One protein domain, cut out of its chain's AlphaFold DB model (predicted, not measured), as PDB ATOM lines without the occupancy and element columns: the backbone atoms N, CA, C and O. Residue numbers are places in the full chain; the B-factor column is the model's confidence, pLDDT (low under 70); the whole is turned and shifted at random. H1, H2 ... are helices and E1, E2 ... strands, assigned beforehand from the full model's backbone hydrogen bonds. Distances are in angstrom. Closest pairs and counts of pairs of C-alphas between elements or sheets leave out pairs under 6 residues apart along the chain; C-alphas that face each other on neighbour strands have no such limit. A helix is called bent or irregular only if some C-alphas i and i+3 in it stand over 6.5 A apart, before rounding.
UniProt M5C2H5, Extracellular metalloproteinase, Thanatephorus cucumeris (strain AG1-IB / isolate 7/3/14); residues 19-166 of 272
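Overview. This is residues 19 to 166 of the 272 residues of the protein "Extracellular metalloproteinase" of Thanatephorus cucumeris (strain AG1-IB / isolate 7/3/14) (UniProt M5C2H5). A strongly twisted sheet of six strands curls round one helix, H2, and H1b, H3 and H4 pack on that helix outside the sheet. The long helix H1 runs nearly straight despite its bend, and its residues 19 to 24 stick out, while E3 and E4 make a long bent hairpin. The printed part has 148 residues, with four named helices, then six named strands in the sheet order E1 E2 E3 E4 E5 E6, all antiparallel. The class is mixed, helices and strands. The whole is compact, with a radius of gyration of the C-alphas of 16.2 A and spans of 58 by 43 by 31 A.

Arrangement. E1, residues 87 to 92, E2, 101 to 106, E3, 115 to 125, E4, 131 to 142, E5, 147 to 153, and E6, 160 to 165, form a meander, each strand the antiparallel neighbour of the one before. N and O atoms within hydrogen-bond range are N 89 and O 104 for E1 and E2, 2.9 A; N 103 and O 117 for E2 and E3, 2.8 A; N 120 and O 136 for E3 and E4, 2.8 A; N 139 and O 150 for E4 and E5, 2.8 A; and N 149 and O 164 for E5 and E6, 2.8 A. E3 bends by 66 degrees at residue 119 and E4 by 61 degrees at residue 135. H2, residues 54 to 65, is on the sheet, in two layers, a helix on one face of a sheet; the closest C-alphas of H2 and E5 are those of Ala 57 and Val 152, 6.2 A. H1, residues 19 to 46, was assigned as one helix by its hydrogen bonds but is bent, with C-alphas 31 and 34 6.8 A apart; its arms H1a, 19 to 31, and H1b, 34 to 46, stand at a shallow tilt of 24 degrees. H1b and H2 touch as a helical hairpin, closest at the C-alphas of Pro 35 and Ala 64, 4.6 A. H3, residues 69 to 77, touches H2, closest at the C-alphas of Ile 63 and Val 72, 5.1 A, a helical hairpin at a steep tilt of 40 degrees. H4, residues 79 to 85, touches H2, closest at the C-alphas of Arg 55 and Ile 83, 6.6 A. In H1a, H1b, H2, H3 and H4 every O i to N i+4 pair is within hydrogen-bond range.

Along the chain. H1a begins at C-alpha 19 (114.007, 116.812, 132.359). H1a measures 18.1 A, H1b 18.2 A, H2 16.3 A, E3 28.2 A and E4 30.5 A. E6 ends at C-alpha 165 (126.043, 141.266, 123.164).

Size, cuts and confidence. The C-alphas farthest apart, of Glu 19 and Asn 97, are 57.7 A apart. The printed part has no cut, and no link is long. The mean pLDDT of the printed part is 83.4; 26 residues are under 70, among them 19 to 24, 47 to 51 and 93 to 100.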
ATOM      1  N   GLU A  19     112.589 116.445 132.550       41.09
ATOM      2  CA  GLU A  19     114.007 116.812 132.359       41.09
ATOM      3  C   GLU A  19     114.150 118.287 131.941       41.09
ATOM      4  O   GLU A  19     115.032 118.981 132.435       41.09
ATOM      5  N   LEU A  20     113.215 118.797 131.127       45.28
ATOM      6  CA  LEU A  20     113.162 120.202 130.691       45.28
ATOM      7  C   LEU A  20     112.906 121.197 131.840       45.28
ATOM      8  O   LEU A  20     113.370 122.337 131.796       45.28
ATOM      9  N   SER A  21     112.167 120.774 132.871       48.25
ATOM     10  CA  SER A  21     111.898 121.603 134.054       48.25
ATOM     11  C   SER A  21     113.165 121.820 134.879       48.25
ATOM     12  O   SER A  21     113.450 122.948 135.265       48.25
ATOM     13  N   ASN A  22     113.951 120.760 135.099       56.75
ATOM     14  CA  ASN A  22     115.218 120.869 135.822       56.75
ATOM     15  C   ASN A  22     116.238 121.690 135.030       56.75
ATOM     16  O   ASN A  22     116.930 122.511 135.618       56.75
ATOM     17  N   THR A  23     116.279 121.553 133.700       61.72
ATOM     18  CA  THR A  23     117.176 122.379 132.881       61.72
ATOM     19  C   THR A  23     116.816 123.859 132.929       61.72
ATOM     20  O   THR A  23     117.719 124.687 132.935       61.72
ATOM     21  N   HIS A  24     115.526 124.217 132.988       63.44
ATOM     22  CA  HIS A  24     115.127 125.621 133.128       63.44
ATOM     23  C   HIS A  24     115.489 126.191 134.499       63.44
ATOM     24  O   HIS A  24     115.994 127.307 134.553       63.44
ATOM     25  N   ASP A  25     115.288 125.438 135.580       71.12
ATOM     26  CA  ASP A  25     115.687 125.872 136.923       71.12
ATOM     27  C   ASP A  25     117.211 125.992 137.049       71.12
ATOM     28  O   ASP A  25     117.716 126.949 137.638       71.12
ATOM     29  N   GLU A  26     117.965 125.067 136.455       69.31
ATOM     30  CA  GLU A  26     119.426 125.121 136.405       69.31
ATOM     31  C   GLU A  26     119.920 126.312 135.574       69.31
ATOM     32  O   GLU A  26     120.806 127.038 136.036       69.31
ATOM     33  N   LEU A  27     119.313 126.559 134.406       66.50
ATOM     34  CA  LEU A  27     119.583 127.717 133.550       66.50
ATOM     35  C   LEU A  27     119.242 129.025 134.264       66.50
ATOM     36  O   LEU A  27     120.057 129.940 134.255       66.50
ATOM     37  N   TYR A  28     118.081 129.126 134.907       70.19
ATOM     38  CA  TYR A  28     117.686 130.316 135.659       70.19
ATOM     39  C   TYR A  28     118.615 130.551 136.855       70.19
ATOM     40  O   TYR A  28     119.052 131.672 137.112       70.19
ATOM     41  N   THR A  29     118.981 129.488 137.569       68.75
ATOM     42  CA  THR A  29     119.900 129.588 138.704       68.75
ATOM     43  C   THR A  29     121.279 130.072 138.258       68.75
ATOM     44  O   THR A  29     121.846 130.954 138.901       68.75
ATOM     45  N   HIS A  30     121.812 129.533 137.157       65.62
ATOM     46  CA  HIS A  30     123.138 129.901 136.658       65.62
ATOM     47  C   HIS A  30     123.168 131.273 135.982       65.62
ATOM     48  O   HIS A  30     124.098 132.030 136.233       65.62
ATOM     49  N   ASN A  31     122.163 131.609 135.172       65.62
ATOM     50  CA  ASN A  31     122.184 132.824 134.351       65.62
ATOM     51  C   ASN A  31     121.495 134.027 135.005       65.62
ATOM     52  O   ASN A  31     121.677 135.148 134.546       65.62
ATOM     53  N   CYS A  32     120.674 133.820 136.041       69.81
ATOM     54  CA  CYS A  32     119.885 134.900 136.638       69.81
ATOM     55  C   CYS A  32     120.111 135.016 138.148       69.81
ATOM     56  O   CYS A  32     120.518 136.072 138.630       69.81
ATOM     57  N   ALA A  33     119.875 133.945 138.912       70.81
ATOM     58  CA  ALA A  33     119.893 134.031 140.375       70.81
ATOM     59  C   ALA A  33     121.304 134.235 140.957       70.81
ATOM     60  O   ALA A  33     121.481 135.025 141.884       70.81
ATOM     61  N   ARG A  34     122.313 133.535 140.419       69.88
ATOM     62  CA  ARG A  34     123.706 133.636 140.886       69.88
ATOM     63  C   ARG A  34     124.346 135.001 140.615       69.88
ATOM     64  O   ARG A  34     124.849 135.574 141.582       69.88
ATOM     65  N   PRO A  35     124.293 135.555 139.386       76.31
ATOM     66  CA  PRO A  35     124.787 136.905 139.119       76.31
ATOM     67  C   PRO A  35     124.216 137.955 140.074       76.31
ATOM     68  O   PRO A  35     124.958 138.752 140.643       76.31
ATOM     69  N   LEU A  36     122.903 137.907 140.320       77.44
ATOM     70  CA  LEU A  36     122.228 138.843 141.218       77.44
ATOM     71  C   LEU A  36     122.743 138.730 142.663       77.44
ATOM     72  O   LEU A  36     122.962 139.741 143.327       77.44
ATOM     73  N   ALA A  37     122.954 137.504 143.150       78.75
ATOM     74  CA  ALA A  37     123.462 137.265 144.497       78.75
ATOM     75  C   ALA A  37     124.901 137.778 144.674       78.75
ATOM     76  O   ALA A  37     125.185 138.430 145.676       78.75
ATOM     77  N   ALA A  38     125.776 137.540 143.692       79.88
ATOM     78  CA  ALA A  38     127.163 138.001 143.728       79.88
ATOM     79  C   ALA A  38     127.258 139.538 143.712       79.88
ATOM     80  O   ALA A  38     127.998 140.126 144.501       79.88
ATOM     81  N   VAL A  39     126.448 140.205 142.879       82.88
ATOM     82  CA  VAL A  39     126.359 141.676 142.866       82.88
ATOM     83  C   VAL A  39     125.875 142.206 144.215       82.88
ATOM     84  O   VAL A  39     126.461 143.148 144.747       82.88
ATOM     85  N   GLN A  40     124.842 141.590 144.799       84.12
ATOM     86  CA  GLN A  40     124.320 142.002 146.101       84.12
ATOM     87  C   GLN A  40     125.358 141.822 147.218       84.12
ATOM     88  O   GLN A  40     125.506 142.702 148.066       84.12
ATOM     89  N   GLU A  41     126.094 140.710 147.220       83.50
ATOM     90  CA  GLU A  41     127.177 140.459 148.172       83.50
ATOM     91  C   GLU A  41     128.272 141.526 148.049       83.50
ATOM     92  O   GLU A  41     128.600 142.194 149.036       83.50
ATOM     93  N   ALA A  42     128.755 141.773 146.828       81.81
ATOM     94  CA  ALA A  42     129.750 142.803 146.552       81.81
ATOM     95  C   ALA A  42     129.276 144.202 146.981       81.81
ATOM     96  O   ALA A  42     130.060 144.964 147.551       81.81
ATOM     97  N   LEU A  43     127.995 144.526 146.772       84.38
ATOM     98  CA  LEU A  43     127.400 145.797 147.188       84.38
ATOM     99  C   LEU A  43     127.386 145.949 148.714       84.38
ATOM    100  O   LEU A  43     127.749 147.005 149.232       84.38
ATOM    101  N   THR A  44     127.009 144.895 149.445       83.19
ATOM    102  CA  THR A  44     126.996 144.930 150.919       83.19
ATOM    103  C   THR A  44     128.392 145.054 151.523       83.19
ATOM    104  O   THR A  44     128.545 145.688 152.566       83.19
ATOM    105  N   ALA A  45     129.406 144.487 150.866       79.25
ATOM    106  CA  ALA A  45     130.788 144.542 151.321       79.25
ATOM    107  C   ALA A  45     131.487 145.869 150.967       79.25
ATOM    108  O   ALA A  45     132.308 146.343 151.750       79.25
ATOM    109  N   ASN A  46     131.153 146.479 149.820       77.56
ATOM    110  CA  ASN A  46     131.959 147.545 149.201       77.56
ATOM    111  C   ASN A  46     131.179 148.839 148.888       77.56
ATOM    112  O   ASN A  46     131.614 149.648 148.054       77.56
ATOM    113  N   GLY A  47     130.027 149.041 149.535       65.12
ATOM    114  CA  GLY A  47     129.223 150.259 149.421       65.12
ATOM    115  C   GLY A  47     130.042 151.505 149.774       65.12
ATOM    116  O   GLY A  47     130.377 151.737 150.933       65.12
ATOM    117  N   SER A  48     130.383 152.306 148.767       64.12
ATOM    118  CA  SER A  48     131.134 153.557 148.901       64.12
ATOM    119  C   SER A  48     130.422 154.666 148.133       64.12
ATOM    120  O   SER A  48     129.774 154.412 147.123       64.12
ATOM    121  N   ASP A  49     130.565 155.892 148.640       60.31
ATOM    122  CA  ASP A  49     129.848 157.096 148.194       60.31
ATOM    123  C   ASP A  49     130.388 157.693 146.875       60.31
ATOM    124  O   ASP A  49     129.821 158.640 146.335       60.31
ATOM    125  N   ASP A  50     131.482 157.148 146.323       64.69
ATOM    126  CA  ASP A  50     132.088 157.652 145.082       64.69
ATOM    127  C   ASP A  50     131.422 157.002 143.862       64.69
ATOM    128  O   ASP A  50     131.978 156.157 143.156       64.69
ATOM    129  N   SER A  51     130.146 157.341 143.688       65.00
ATOM    130  CA  SER A  51     129.238 156.666 142.758       65.00
ATOM    131  C   SER A  51     129.566 156.937 141.280       65.00
ATOM    132  O   SER A  51     129.190 156.162 140.407       65.00
ATOM    133  N   HIS A  52     130.355 157.984 141.012       79.25
ATOM    134  CA  HIS A  52     130.691 158.448 139.664       79.25
ATOM    135  C   HIS A  52     131.985 157.830 139.102       79.25
ATOM    136  O   HIS A  52     132.410 158.203 138.009       79.25
ATOM    137  N   ASP A  53     132.629 156.899 139.813       88.00
ATOM    138  CA  ASP A  53     133.819 156.208 139.313       88.00
ATOM    139  C   ASP A  53     133.438 155.116 138.289       88.00
ATOM    140  O   ASP A  53     132.839 154.099 138.666       88.00
ATOM    141  N   PRO A  54     133.823 155.245 137.002       91.94
ATOM    142  CA  PRO A  54     133.469 154.263 135.978       91.94
ATOM    143  C   PRO A  54     134.108 152.885 136.225       91.94
ATOM    144  O   PRO A  54     133.617 151.879 135.714       91.94
ATOM    145  N   ARG A  55     135.167 152.794 137.045       94.38
ATOM    146  CA  ARG A  55     135.777 151.508 137.426       94.38
ATOM    147  C   ARG A  55     134.832 150.646 138.252       94.38
ATOM    148  O   ARG A  55     134.826 149.432 138.077       94.38
ATOM    149  N   ARG A  56     134.034 151.263 139.132       92.69
ATOM    150  CA  ARG A  56     133.041 150.552 139.953       92.69
ATOM    151  C   ARG A  56     131.966 149.939 139.068       92.69
ATOM    152  O   ARG A  56     131.693 148.752 139.202       92.69
ATOM    153  N   ALA A  57     131.431 150.726 138.135       93.69
ATOM    154  CA  ALA A  57     130.447 150.259 137.162       93.69
ATOM    155  C   ALA A  57     130.984 149.077 136.339       93.69
ATOM    156  O   ALA A  57     130.304 148.063 136.193       93.69
ATOM    157  N   ALA A  58     132.232 149.169 135.870       95.19
ATOM    158  CA  ALA A  58     132.877 148.080 135.145       95.19
ATOM    159  C   ALA A  58     133.033 146.814 136.006       95.19
ATOM    160  O   ALA A  58     132.746 145.721 135.530       95.19
ATOM    161  N   LEU A  59     133.441 146.936 137.275       94.62
ATOM    162  CA  LEU A  59     133.640 145.773 138.143       94.62
ATOM    163  C   LEU A  59     132.321 145.078 138.503       94.62
ATOM    164  O   LEU A  59     132.245 143.855 138.421       94.62
ATOM    165  N   TYR A  60     131.274 145.837 138.841       93.69
ATOM    166  CA  TYR A  60     129.942 145.268 139.079       93.69
ATOM    167  C   TYR A  60     129.381 144.593 137.830       93.69
ATOM    168  O   TYR A  60     128.808 143.508 137.929       93.69
ATOM    169  N   PHE A  61     129.602 145.183 136.653       94.81
ATOM    170  CA  PHE A  61     129.243 144.541 135.396       94.81
ATOM    171  C   PHE A  61     129.976 143.206 135.208       94.81
ATOM    172  O   PHE A  61     129.336 142.209 134.888       94.81
ATOM    173  N   MET A  62     131.286 143.145 135.476       94.06
ATOM    174  CA  MET A  62     132.039 141.887 135.393       94.06
ATOM    175  C   MET A  62     131.528 140.834 136.381       94.06
ATOM    176  O   MET A  62     131.390 139.676 136.008       94.06
ATOM    177  N   ILE A  63     131.193 141.217 137.616       93.19
ATOM    178  CA  ILE A  63     130.610 140.298 138.610       93.19
ATOM    179  C   ILE A  63     129.275 139.723 138.111       93.19
ATOM    180  O   ILE A  63     128.985 138.553 138.346       93.19
ATOM    181  N   ALA A  64     128.478 140.523 137.399       90.62
ATOM    182  CA  ALA A  64     127.194 140.093 136.860       90.62
ATOM    183  C   ALA A  64     127.306 139.255 135.571       90.62
ATOM    184  O   ALA A  64     126.480 138.376 135.342       90.62
ATOM    185  N   ALA A  65     128.278 139.549 134.704       89.44
ATOM    186  CA  ALA A  65     128.303 139.046 133.328       89.44
ATOM    187  C   ALA A  65     129.425 138.036 133.029       89.44
ATOM    188  O   ALA A  65     129.421 137.425 131.961       89.44
ATOM    189  N   HIS A  66     130.407 137.858 133.918       89.50
ATOM    190  CA  HIS A  66     131.531 136.963 133.645       89.50
ATOM    191  C   HIS A  66     131.119 135.486 133.715       89.50
ATOM    192  O   HIS A  66     130.474 135.046 134.665       89.50
ATOM    193  N   ALA A  67     131.535 134.702 132.717       84.31
ATOM    194  CA  ALA A  67     131.136 133.300 132.587       84.31
ATOM    195  C   ALA A  67     131.848 132.352 133.572       84.31
ATOM    196  O   ALA A  67     131.296 131.319 133.948       84.31
ATOM    197  N   ASP A  68     133.078 132.676 133.988       86.25
ATOM    198  CA  ASP A  68     133.830 131.866 134.951       86.25
ATOM    199  C   ASP A  68     133.585 132.322 136.395       86.25
ATOM    200  O   ASP A  68     133.913 133.450 136.777       86.25
ATOM    201  N   GLN A  69     133.061 131.393 137.197       85.06
ATOM    202  CA  GLN A  69     132.709 131.596 138.600       85.06
ATOM    203  C   GLN A  69     133.928 131.881 139.479       85.06
ATOM    204  O   GLN A  69     133.824 132.676 140.407       85.06
ATOM    205  N   ALA A  70     135.089 131.277 139.200       88.88
ATOM    206  CA  ALA A  70     136.276 131.507 140.023       88.88
ATOM    207  C   ALA A  70     136.721 132.976 139.957       88.88
ATOM    208  O   ALA A  70     137.107 133.562 140.968       88.88
ATOM    209  N   THR A  71     136.609 133.580 138.773       89.88
ATOM    210  CA  THR A  71     136.837 135.012 138.576       89.88
ATOM    211  C   THR A  71     135.776 135.860 139.281       89.88
ATOM    212  O   THR A  71     136.132 136.843 139.923       89.88
ATOM    213  N   VAL A  72     134.490 135.485 139.226       90.94
ATOM    214  CA  VAL A  72     133.411 136.203 139.942       90.94
ATOM    215  C   VAL A  72     133.635 136.189 141.458       90.94
ATOM    216  O   VAL A  72     133.489 137.224 142.112       90.94
ATOM    217  N   ASP A  73     134.048 135.050 142.015       91.00
ATOM    218  CA  ASP A  73     134.331 134.902 143.444       91.00
ATOM    219  C   ASP A  73     135.551 135.746 143.864       91.00
ATOM    220  O   ASP A  73     135.524 136.394 144.913       91.00
ATOM    221  N   ASP A  74     136.612 135.782 143.043       93.31
ATOM    222  CA  ASP A  74     137.791 136.638 143.267       93.31
ATOM    223  C   ASP A  74     137.407 138.125 143.226       93.31
ATOM    224  O   ASP A  74     137.717 138.870 144.155       93.31
ATOM    225  N   LEU A  75     136.635 138.537 142.214       92.38
ATOM    226  CA  LEU A  75     136.144 139.909 142.060       92.38
ATOM    227  C   LEU A  75     135.253 140.356 143.225       92.38
ATOM    228  O   LEU A  75     135.359 141.496 143.676       92.38
ATOM    229  N   THR A  76     134.393 139.464 143.717       92.19
ATOM    230  CA  THR A  76     133.494 139.738 144.847       92.19
ATOM    231  C   THR A  76     134.278 139.874 146.152       92.19
ATOM    232  O   THR A  76     134.084 140.836 146.896       92.19
ATOM    233  N   ARG A  77     135.200 138.939 146.424       92.12
ATOM    234  CA  ARG A  77     135.964 138.898 147.679       92.12
ATOM    235  C   ARG A  77     137.032 139.985 147.768       92.12
ATOM    236  O   ARG A  77     137.247 140.549 148.837       92.12
ATOM    237  N   ASP A  78     137.736 140.245 146.672       92.88
ATOM    238  CA  ASP A  78     138.913 141.114 146.614       92.88
ATOM    239  C   ASP A  78     138.623 142.426 145.841       92.88
ATOM    240  O   ASP A  78     139.521 143.030 145.247       92.88
ATOM    241  N   PHE A  79     137.374 142.904 145.865       92.06
ATOM    242  CA  PHE A  79     136.875 144.057 145.097       92.06
ATOM    243  C   PHE A  79     137.800 145.290 145.139       92.06
ATOM    244  O   PHE A  79     138.274 145.765 144.102       92.06
ATOM    245  N   ASP A  80     138.133 145.785 146.338       91.44
ATOM    246  CA  ASP A  80     138.979 146.976 146.514       91.44
ATOM    247  C   ASP A  80     140.393 146.781 145.954       91.44
ATOM    248  O   ASP A  80     141.015 147.705 145.423       91.44
ATOM    249  N   LYS A  81     140.931 145.563 146.049       93.75
ATOM    250  CA  LYS A  81     142.250 145.230 145.506       93.75
ATOM    251  C   LYS A  81     142.243 145.303 143.979       93.75
ATOM    252  O   LYS A  81     143.243 145.738 143.404       93.75
ATOM    253  N   HIS A  82     141.147 144.912 143.327       94.75
ATOM    254  CA  HIS A  82     140.996 145.056 141.879       94.75
ATOM    255  C   HIS A  82     140.831 146.522 141.476       94.75
ATOM    256  O   HIS A  82     141.587 146.989 140.623       94.75
ATOM    257  N   ILE A  83     139.967 147.285 142.155       92.75
ATOM    258  CA  ILE A  83     139.812 148.729 141.902       92.75
ATOM    259  C   ILE A  83     141.138 149.483 142.013       92.75
ATOM    260  O   ILE A  83     141.459 150.299 141.148       92.75
ATOM    261  N   ASN A  84     141.941 149.190 143.037       93.00
ATOM    262  CA  ASN A  84     143.223 149.863 143.255       93.00
ATOM    263  C   ASN A  84     144.273 149.547 142.177       93.00
ATOM    264  O   ASN A  84     145.245 150.288 142.029       93.00
ATOM    265  N   ARG A  85     144.103 148.450 141.433       94.62
ATOM    266  CA  ARG A  85     144.971 148.071 140.308       94.62
ATOM    267  C   ARG A  85     144.496 148.638 138.975       94.62
ATOM    268  O   ARG A  85     145.302 148.743 138.054       94.62
ATOM    269  N   MET A  86     143.218 148.991 138.875       95.44
ATOM    270  CA  MET A  86     142.638 149.571 137.674       95.44
ATOM    271  C   MET A  86     143.018 151.042 137.531       95.44
ATOM    272  O   MET A  86     142.964 151.824 138.485       95.44
ATOM    273  N   THR A  87     143.337 151.436 136.304       94.94
ATOM    274  CA  THR A  87     143.660 152.820 135.955       94.94
ATOM    275  C   THR A  87     142.628 153.382 134.988       94.94
ATOM    276  O   THR A  87     142.058 152.653 134.180       94.94
ATOM    277  N   VAL A  88     142.384 154.691 135.082       93.88
ATOM    278  CA  VAL A  88     141.505 155.420 134.162       93.88
ATOM    279  C   VAL A  88     142.323 156.492 133.461       93.88
ATOM    280  O   VAL A  88     142.878 157.379 134.111       93.88
ATOM    281  N   ALA A  89     142.388 156.414 132.138       91.62
ATOM    282  CA  ALA A  89     142.854 157.500 131.288       91.62
ATOM    283  C   ALA A  89     141.641 158.199 130.665       91.62
ATOM    284  O   ALA A  89     140.637 157.556 130.386       91.62
ATOM    285  N   HIS A  90     141.719 159.509 130.451       85.69
ATOM    286  CA  HIS A  90     140.671 160.248 129.750       85.69
ATOM    287  C   HIS A  90     141.197 160.659 128.382       85.69
ATOM    288  O   HIS A  90     142.214 161.348 128.286       85.69
ATOM    289  N   GLU A  91     140.496 160.244 127.337       81.75
ATOM    290  CA  GLU A  91     140.775 160.620 125.960       81.75
ATOM    291  C   GLU A  91     139.712 161.612 125.482       81.75
ATOM    292  O   GLU A  91     138.505 161.408 125.636       81.75
ATOM    293  N   THR A  92     140.164 162.718 124.896       71.44
ATOM    294  CA  THR A  92     139.303 163.688 124.217       71.44
ATOM    295  C   THR A  92     139.516 163.550 122.717       71.44
ATOM    296  O   THR A  92     140.560 163.948 122.195       71.44
ATOM    297  N   HIS A  93     138.542 162.993 122.002       59.19
ATOM    298  CA  HIS A  93     138.581 162.980 120.542       59.19
ATOM    299  C   HIS A  93     138.164 164.362 120.014       59.19
ATOM    300  O   HIS A  93     137.023 164.776 120.175       59.19
ATOM    301  N   PHE A  94     139.087 165.083 119.372       55.31
ATOM    302  CA  PHE A  94     138.855 166.427 118.814       55.31
ATOM    303  C   PHE A  94     138.164 166.420 117.431       55.31
ATOM    304  O   PHE A  94     138.298 167.377 116.668       55.31
ATOM    305  N   VAL A  95     137.469 165.341 117.058       51.03
ATOM    306  CA  VAL A  95     136.848 165.213 115.730       51.03
ATOM    307  C   VAL A  95     135.349 165.492 115.834       51.03
ATOM    308  O   VAL A  95     134.591 164.645 116.290       51.03
ATOM    309  N   GLY A  96     134.934 166.675 115.369       47.25
ATOM    310  CA  GLY A  96     133.534 167.117 115.335       47.25
ATOM    311  C   GLY A  96     133.135 167.998 116.526       47.25
ATOM    312  O   GLY A  96     133.799 168.002 117.558       47.25
ATOM    313  N   ASN A  97     132.048 168.763 116.373       51.03
ATOM    314  CA  ASN A  97     131.528 169.696 117.389       51.03
ATOM    315  C   ASN A  97     131.010 169.013 118.678       51.03
ATOM    316  O   ASN A  97     130.624 169.718 119.606       51.03
ATOM    317  N   ASP A  98     131.062 167.680 118.758       51.06
ATOM    318  CA  ASP A  98     130.523 166.851 119.842       51.06
ATOM    319  C   ASP A  98     131.633 166.000 120.495       51.06
ATOM    320  O   ASP A  98     131.570 164.771 120.566       51.06
ATOM    321  N   ALA A  99     132.712 166.653 120.938       55.88
ATOM    322  CA  ALA A  99     133.811 165.992 121.639       55.88
ATOM    323  C   ALA A  99     133.363 165.537 123.041       55.88
ATOM    324  O   ALA A  99     133.448 166.289 124.012       55.88
ATOM    325  N   HIS A 100     132.883 164.298 123.162       63.97
ATOM    326  CA  HIS A 100     132.578 163.698 124.460       63.97
ATOM    327  C   HIS A 100     133.838 163.066 125.074       63.97
ATOM    328  O   HIS A 100     134.500 162.260 124.409       63.97
ATOM    329  N   PRO A 101     134.190 163.399 126.331       76.31
ATOM    330  CA  PRO A 101     135.302 162.754 127.014       76.31
ATOM    331  C   PRO A 101     135.006 161.259 127.164       76.31
ATOM    332  O   PRO A 101     133.958 160.872 127.681       76.31
ATOM    333  N   THR A 102     135.928 160.425 126.688       87.00
ATOM    334  CA  THR A 102     135.854 158.968 126.829       87.00
ATOM    335  C   THR A 102     136.878 158.538 127.870       87.00
ATOM    336  O   THR A 102     138.056 158.875 127.774       87.00
ATOM    337  N   ALA A 103     136.427 157.816 128.887       91.06
ATOM    338  CA  ALA A 103     137.292 157.165 129.853       91.06
ATOM    339  C   ALA A 103     137.759 155.817 129.288       91.06
ATOM    340  O   ALA A 103     136.963 155.037 128.771       91.06
ATOM    341  N   VAL A 104     139.050 155.534 129.396       94.75
ATOM    342  CA  VAL A 104     139.662 154.255 129.043       94.75
ATOM    343  C   VAL A 104     140.128 153.601 130.334       94.75
ATOM    344  O   VAL A 104     141.044 154.084 131.002       94.75
ATOM    345  N   ILE A 105     139.465 152.511 130.698       96.12
ATOM    346  CA  ILE A 105     139.710 151.748 131.915       96.12
ATOM    347  C   ILE A 105     140.639 150.589 131.571       96.12
ATOM    348  O   ILE A 105     140.298 149.718 130.774       96.12
ATOM    349  N   SER A 106     141.817 150.561 132.185       96.12
ATOM    350  CA  SER A 106     142.792 149.485 131.999       96.12
ATOM    351  C   SER A 106     142.908 148.622 133.250       96.12
ATOM    352  O   SER A 106     142.801 149.118 134.373       96.12
ATOM    353  N   GLY A 107     143.171 147.327 133.053       93.69
ATOM    354  CA  GLY A 107     143.382 146.373 134.145       93.69
ATOM    355  C   GLY A 107     142.101 145.807 134.759       93.69
ATOM    356  O   GLY A 107     142.154 145.320 135.887       93.69
ATOM    357  N   LEU A 108     140.969 145.873 134.048       94.75
ATOM    358  CA  LEU A 108     139.746 145.178 134.440       94.75
ATOM    359  C   LEU A 108     139.967 143.655 134.317       94.75
ATOM    360  O   LEU A 108     140.291 143.183 133.227       94.75
ATOM    361  N   PRO A 109     139.836 142.869 135.397       92.69
ATOM    362  CA  PRO A 109     139.988 141.417 135.312       92.69
ATOM    363  C   PRO A 109     138.908 140.803 134.415       92.69
ATOM    364  O   PRO A 109     137.752 141.200 134.501       92.69
ATOM    365  N   GLY A 110     139.284 139.840 133.572       88.75
ATOM    366  CA  GLY A 110     138.369 139.165 132.642       88.75
ATOM    367  C   GLY A 110     138.166 139.879 131.298       88.75
ATOM    368  O   GLY A 110     137.652 139.257 130.370       88.75
ATOM    369  N   SER A 111     138.611 141.134 131.145       93.06
ATOM    370  CA  SER A 111     138.595 141.813 129.844       93.06
ATOM    371  C   SER A 111     139.869 141.534 129.038       93.06
ATOM    372  O   SER A 111     140.970 141.446 129.585       93.06
ATOM    373  N   VAL A 112     139.723 141.399 127.719       93.06
ATOM    374  CA  VAL A 112     140.840 141.171 126.782       93.06
ATOM    375  C   VAL A 112     141.518 142.491 126.416       93.06
ATOM    376  O   VAL A 112     142.742 142.559 126.308       93.06
ATOM    377  N   ASN A 113     140.727 143.557 126.278       93.12
ATOM    378  CA  ASN A 113     141.187 144.907 125.967       93.12
ATOM    379  C   ASN A 113     140.736 145.920 127.038       93.12
ATOM    380  O   ASN A 113     139.839 145.621 127.839       93.12
ATOM    381  N   PRO A 114     141.353 147.120 127.090       95.69
ATOM    382  CA  PRO A 114     140.873 148.211 127.930       95.69
ATOM    383  C   PRO A 114     139.425 148.584 127.603       95.69
ATOM    384  O   PRO A 114     139.055 148.721 126.436       95.69
ATOM    385  N   VAL A 115     138.621 148.793 128.642       96.00
ATOM    386  CA  VAL A 115     137.201 149.129 128.510       96.00
ATOM    387  C   VAL A 115     137.053 150.610 128.210       96.00
ATOM    388  O   VAL A 115     137.564 151.459 128.941       96.00
ATOM    389  N   LYS A 116     136.313 150.934 127.152       94.44
ATOM    390  CA  LYS A 116     135.936 152.316 126.850       94.44
ATOM    391  C   LYS A 116     134.624 152.625 127.541       94.44
ATOM    392  O   LYS A 116     133.659 151.893 127.360       94.44
ATOM    393  N   ALA A 117     134.578 153.713 128.292       93.75
ATOM    394  CA  ALA A 117     133.407 154.166 129.020       93.75
ATOM    395  C   ALA A 117     133.114 155.631 128.689       93.75
ATOM    396  O   ALA A 117     134.008 156.477 128.686       93.75
ATOM    397  N   ARG A 118     131.851 155.959 128.429       92.06
ATOM    398  CA  ARG A 118     131.400 157.349 128.283       92.06
ATOM    399  C   ARG A 118     130.026 157.535 128.898       92.06
ATOM    400  O   ARG A 118     129.201 156.626 128.845       92.06
ATOM    401  N   VAL A 119     129.782 158.713 129.461       91.69
ATOM    402  CA  VAL A 119     128.470 159.047 130.018       91.69
ATOM    403  C   VAL A 119     127.502 159.331 128.873       91.69
ATOM    404  O   VAL A 119     127.792 160.141 127.993       91.69
ATOM    405  N   VAL A 120     126.355 158.664 128.891       92.31
ATOM    406  CA  VAL A 120     125.229 158.883 127.979       92.31
ATOM    407  C   VAL A 120     123.928 158.921 128.776       92.31
ATOM    408  O   VAL A 120     123.907 158.615 129.967       92.31
ATOM    409  N   TYR A 121     122.833 159.284 128.114       91.31
ATOM    410  CA  TYR A 121     121.502 159.216 128.701       91.31
ATOM    411  C   TYR A 121     120.686 158.108 128.041       91.31
ATOM    412  O   TYR A 121     120.648 158.016 126.814       91.31
ATOM    413  N   VAL A 122     120.027 157.288 128.857       88.38
ATOM    414  CA  VAL A 122     119.090 156.254 128.406       88.38
ATOM    415  C   VAL A 122     117.693 156.612 128.883       88.38
ATOM    416  O   VAL A 122     117.500 156.993 130.035       88.38
ATOM    417  N   GLN A 123     116.728 156.501 127.974       87.12
ATOM    418  CA  GLN A 123     115.319 156.714 128.261       87.12
ATOM    419  C   GLN A 123     114.650 155.363 128.513       87.12
ATOM    420  O   GLN A 123     114.681 154.497 127.637       87.12
ATOM    421  N   SER A 124     114.036 155.183 129.681       79.62
ATOM    422  CA  SER A 124     113.267 153.977 130.012       79.62
ATOM    423  C   SER A 124     111.805 154.311 130.301       79.62
ATOM    424  O   SER A 124     111.510 155.353 130.895       79.62
ATOM    425  N   PRO A 125     110.867 153.450 129.867       81.19
ATOM    426  CA  PRO A 125     109.453 153.628 130.156       81.19
ATOM    427  C   PRO A 125     109.160 153.314 131.629       81.19
ATOM    428  O   PRO A 125     109.646 152.321 132.168       81.19
ATOM    429  N   THR A 126     108.330 154.137 132.262       75.94
ATOM    430  CA  THR A 126     107.813 153.927 133.622       75.94
ATOM    431  C   THR A 126     106.379 153.375 133.568       75.94
ATOM    432  O   THR A 126     105.695 153.511 132.551       75.94
ATOM    433  N   GLU A 127     105.876 152.788 134.665       73.19
ATOM    434  CA  GLU A 127     104.529 152.172 134.731       73.19
ATOM    435  C   GLU A 127     103.371 153.125 134.345       73.19
ATOM    436  O   GLU A 127     102.279 152.670 134.010       73.19
ATOM    437  N   GLY A 128     103.607 154.442 134.330       72.94
ATOM    438  CA  GLY A 128     102.644 155.470 133.922       72.94
ATOM    439  C   GLY A 128     102.637 155.844 132.434       72.94
ATOM    440  O   GLY A 128     101.976 156.817 132.081       72.94
ATOM    441  N   ASN A 129     103.365 155.127 131.565       71.56
ATOM    442  CA  ASN A 129     103.614 155.537 130.169       71.56
ATOM    443  C   ASN A 129     104.401 156.867 130.062       71.56
ATOM    444  O   ASN A 129     104.423 157.521 129.018       71.56
ATOM    445  N   GLU A 130     105.027 157.263 131.170       77.38
ATOM    446  CA  GLU A 130     106.009 158.333 131.254       77.38
ATOM    447  C   GLU A 130     107.394 157.765 130.936       77.38
ATOM    448  O   GLU A 130     107.594 156.550 130.867       77.38
ATOM    449  N   THR A 131     108.353 158.651 130.693       83.62
ATOM    450  CA  THR A 131     109.723 158.250 130.391       83.62
ATOM    451  C   THR A 131     110.679 158.915 131.354       83.62
ATOM    452  O   THR A 131     110.666 160.140 131.477       83.62
ATOM    453  N   GLU A 132     111.540 158.118 131.969       82.69
ATOM    454  CA  GLU A 132     112.611 158.601 132.829       82.69
ATOM    455  C   GLU A 132     113.932 158.619 132.059       82.69
ATOM    456  O   GLU A 132     114.166 157.790 131.176       82.69
ATOM    457  N   LEU A 133     114.778 159.606 132.359       88.06
ATOM    458  CA  LEU A 133     116.090 159.764 131.748       88.06
ATOM    459  C   LEU A 133     117.168 159.409 132.773       88.06
ATOM    460  O   LEU A 133     117.365 160.133 133.748       88.06
ATOM    461  N   HIS A 134     117.902 158.332 132.522       86.25
ATOM    462  CA  HIS A 134     118.980 157.873 133.390       86.25
ATOM    463  C   HIS A 134     120.334 158.265 132.807       86.25
ATOM    464  O   HIS A 134     120.627 157.964 131.648       86.25
ATOM    465  N   ALA A 135     121.175 158.917 133.611       91.62
ATOM    466  CA  ALA A 135     122.588 159.084 133.290       91.62
ATOM    467  C   ALA A 135     123.304 157.748 133.519       91.62
ATOM    468  O   ALA A 135     123.286 157.205 134.625       91.62
ATOM    469  N   VAL A 136     123.921 157.212 132.471       93.75
ATOM    470  CA  VAL A 136     124.547 155.889 132.488       93.75
ATOM    471  C   VAL A 136     125.932 155.930 131.856       93.75
ATOM    472  O   VAL A 136     126.200 156.701 130.935       93.75
ATOM    473  N   TRP A 137     126.811 155.057 132.320       94.56
ATOM    474  CA  TRP A 137     128.025 154.678 131.624       94.56
ATOM    475  C   TRP A 137     127.673 153.715 130.498       94.56
ATOM    476  O   TRP A 137     127.231 152.598 130.755       94.56
ATOM    477  N   ARG A 138     127.903 154.133 129.252       95.19
ATOM    478  CA  ARG A 138     128.007 153.211 128.121       95.19
ATOM    479  C   ARG A 138     129.427 152.666 128.087       95.19
ATOM    480  O   ARG A 138     130.364 153.434 127.861       95.19
ATOM    481  N   MET A 139     129.560 151.365 128.306       95.50
ATOM    482  CA  MET A 139     130.826 150.648 128.382       95.50
ATOM    483  C   MET A 139     130.940 149.632 127.251       95.50
ATOM    484  O   MET A 139     130.010 148.869 127.011       95.50
ATOM    485  N   GLU A 140     132.087 149.604 126.584       95.62
ATOM    486  CA  GLU A 140     132.454 148.574 125.609       95.62
ATOM    487  C   GLU A 140     133.412 147.593 126.295       95.62
ATOM    488  O   GLU A 140     134.569 147.932 126.556       95.62
ATOM    489  N   VAL A 141     132.909 146.405 126.634       95.38
ATOM    490  CA  VAL A 141     133.617 145.378 127.405       95.38
ATOM    491  C   VAL A 141     133.854 144.159 126.525       95.38
ATOM    492  O   VAL A 141     132.943 143.385 126.246       95.38
ATOM    493  N   GLU A 142     135.094 143.992 126.085       92.69
ATOM    494  CA  GLU A 142     135.519 142.836 125.299       92.69
ATOM    495  C   GLU A 142     136.085 141.757 126.227       92.69
ATOM    496  O   GLU A 142     137.043 142.004 126.968       92.69
ATOM    497  N   MET A 143     135.488 140.571 126.190       89.94
ATOM    498  CA  MET A 143     135.932 139.371 126.896       89.94
ATOM    499  C   MET A 143     136.371 138.304 125.889       89.94
ATOM    500  O   MET A 143     136.384 138.537 124.685       89.94
ATOM    501  N   GLN A 144     136.765 137.132 126.391       86.69
ATOM    502  CA  GLN A 144     137.308 136.062 125.556       86.69
ATOM    503  C   GLN A 144     136.327 135.588 124.473       86.69
ATOM    504  O   GLN A 144     136.725 135.468 123.316       86.69
ATOM    505  N   ASP A 145     135.072 135.343 124.860       82.38
ATOM    506  CA  ASP A 145     134.039 134.779 123.978       82.38
ATOM    507  C   ASP A 145     132.879 135.758 123.713       82.38
ATOM    508  O   ASP A 145     132.127 135.578 122.766       82.38
ATOM    509  N   ASN A 146     132.751 136.826 124.512       86.69
ATOM    510  CA  ASN A 146     131.660 137.799 124.401       86.69
ATOM    511  C   ASN A 146     132.192 139.217 124.225       86.69
ATOM    512  O   ASN A 146     133.233 139.578 124.780       86.69
ATOM    513  N   TRP A 147     131.431 140.053 123.522       91.94
ATOM    514  CA  TRP A 147     131.725 141.479 123.418       91.94
ATOM    515  C   TRP A 147     130.482 142.277 123.776       91.94
ATOM    516  O   TRP A 147     129.560 142.427 122.979       91.94
ATOM    517  N   TYR A 148     130.487 142.834 124.982       93.81
ATOM    518  CA  TYR A 148     129.357 143.564 125.517       93.81
ATOM    519  C   TYR A 148     129.433 145.064 125.257       93.81
ATOM    520  O   TYR A 148     130.462 145.712 125.446       93.81
ATOM    521  N   GLU A 149     128.285 145.631 124.914       95.12
ATOM    522  CA  GLU A 149     127.974 147.034 125.127       95.12
ATOM    523  C   GLU A 149     126.989 147.138 126.297       95.12
ATOM    524  O   GLU A 149     125.816 146.783 126.187       95.12
ATOM    525  N   ALA A 150     127.488 147.600 127.441       94.88
ATOM    526  CA  ALA A 150     126.749 147.655 128.694       94.88
ATOM    527  C   ALA A 150     126.390 149.094 129.068       94.88
ATOM    528  O   ALA A 150     127.209 150.005 128.952       94.88
ATOM    529  N   TYR A 151     125.173 149.285 129.563       94.88
ATOM    530  CA  TYR A 151     124.648 150.548 130.068       94.88
ATOM    531  C   TYR A 151     124.431 150.407 131.569       94.88
ATOM    532  O   TYR A 151     123.480 149.760 132.003       94.88
ATOM    533  N   VAL A 152     125.322 150.992 132.365       94.00
ATOM    534  CA  VAL A 152     125.310 150.882 133.833       94.00
ATOM    535  C   VAL A 152     125.060 152.249 134.441       94.00
ATOM    536  O   VAL A 152     125.605 153.241 133.963       94.00
ATOM    537  N   SER A 153     124.220 152.335 135.468       91.69
ATOM    538  CA  SER A 153     123.867 153.616 136.083       91.69
ATOM    539  C   SER A 153     125.105 154.355 136.602       91.69
ATOM    540  O   SER A 153     125.979 153.783 137.249       91.69
ATOM    541  N   ALA A 154     125.189 155.652 136.289       90.19
ATOM    542  CA  ALA A 154     126.279 156.506 136.753       90.19
ATOM    543  C   ALA A 154     126.091 156.951 138.210       90.19
ATOM    544  O   ALA A 154     127.049 157.404 138.827       90.19
ATOM    545  N   SER A 155     124.870 156.850 138.749       87.44
ATOM    546  CA  SER A 155     124.574 157.165 140.149       87.44
ATOM    547  C   SER A 155     124.620 155.932 141.049       87.44
ATOM    548  O   SER A 155     124.964 156.060 142.219       87.44
ATOM    549  N   ASP A 156     124.280 154.758 140.518       89.44
ATOM    550  CA  ASP A 156     124.351 153.477 141.215       89.44
ATOM    551  C   ASP A 156     125.104 152.461 140.341       89.44
ATOM    552  O   ASP A 156     124.502 151.837 139.465       89.44
ATOM    553  N   PRO A 157     126.413 152.264 140.569       89.00
ATOM    554  CA  PRO A 157     127.239 151.426 139.708       89.00
ATOM    555  C   PRO A 157     126.885 149.931 139.777       89.00
ATOM    556  O   PRO A 157     127.418 149.165 138.980       89.00
ATOM    557  N   SER A 158     126.013 149.507 140.702       88.19
ATOM    558  CA  SER A 158     125.506 148.129 140.765       88.19
ATOM    559  C   SER A 158     124.300 147.885 139.851       88.19
ATOM    560  O   SER A 158     124.011 146.742 139.493       88.19
ATOM    561  N   THR A 159     123.620 148.952 139.422       88.62
ATOM    562  CA  THR A 159     122.421 148.864 138.587       88.62
ATOM    563  C   THR A 159     122.785 148.848 137.104       88.62
ATOM    564  O   THR A 159     123.192 149.857 136.520       88.62
ATOM    565  N   ILE A 160     122.574 147.695 136.470       90.94
ATOM    566  CA  ILE A 160     122.704 147.508 135.023       90.94
ATOM    567  C   ILE A 160     121.354 147.821 134.368       90.94
ATOM    568  O   ILE A 160     120.352 147.173 134.657       90.94
ATOM    569  N   VAL A 161     121.326 148.815 133.481       89.69
ATOM    570  CA  VAL A 161     120.111 149.284 132.794       89.69
ATOM    571  C   VAL A 161     119.839 148.472 131.529       89.69
ATOM    572  O   VAL A 161     118.694 148.138 131.238       89.69
ATOM    573  N   SER A 162     120.880 148.171 130.753       89.06
ATOM    574  CA  SER A 162     120.769 147.408 129.507       89.06
ATOM    575  C   SER A 162     122.112 146.796 129.127       89.06
ATOM    576  O   SER A 162     123.162 147.360 129.433       89.06
ATOM    577  N   VAL A 163     122.085 145.654 128.444       91.31
ATOM    578  CA  VAL A 163     123.277 144.969 127.936       91.31
ATOM    579  C   VAL A 163     122.989 144.475 126.528       91.31
ATOM    580  O   VAL A 163     121.947 143.873 126.273       91.31
ATOM    581  N   ILE A 164     123.920 144.735 125.619       91.19
ATOM    582  CA  ILE A 164     123.905 144.249 124.243       91.19
ATOM    583  C   ILE A 164     125.130 143.358 124.071       91.19
ATOM    584  O   ILE A 164     126.238 143.793 124.377       91.19
ATOM    585  N   ASP A 165     124.941 142.140 123.573       89.81
ATOM    586  CA  ASP A 165     126.043 141.266 123.164       89.81
ATOM    587  C   ASP A 165     126.246 141.355 121.652       89.81
ATOM    588  O   ASP A 165     125.318 141.116 120.875       89.81
ATOM    589  N   TRP A 166     127.451 141.732 121.236       84.38
ATOM    590  CA  TRP A 166     127.848 141.763 119.832       84.38
ATOM    591  C   TRP A 166     128.349 140.400 119.346       84.38
ATOM    592  O   TRP A 166     128.337 140.155 118.135       84.38
TER     593      TRP A 166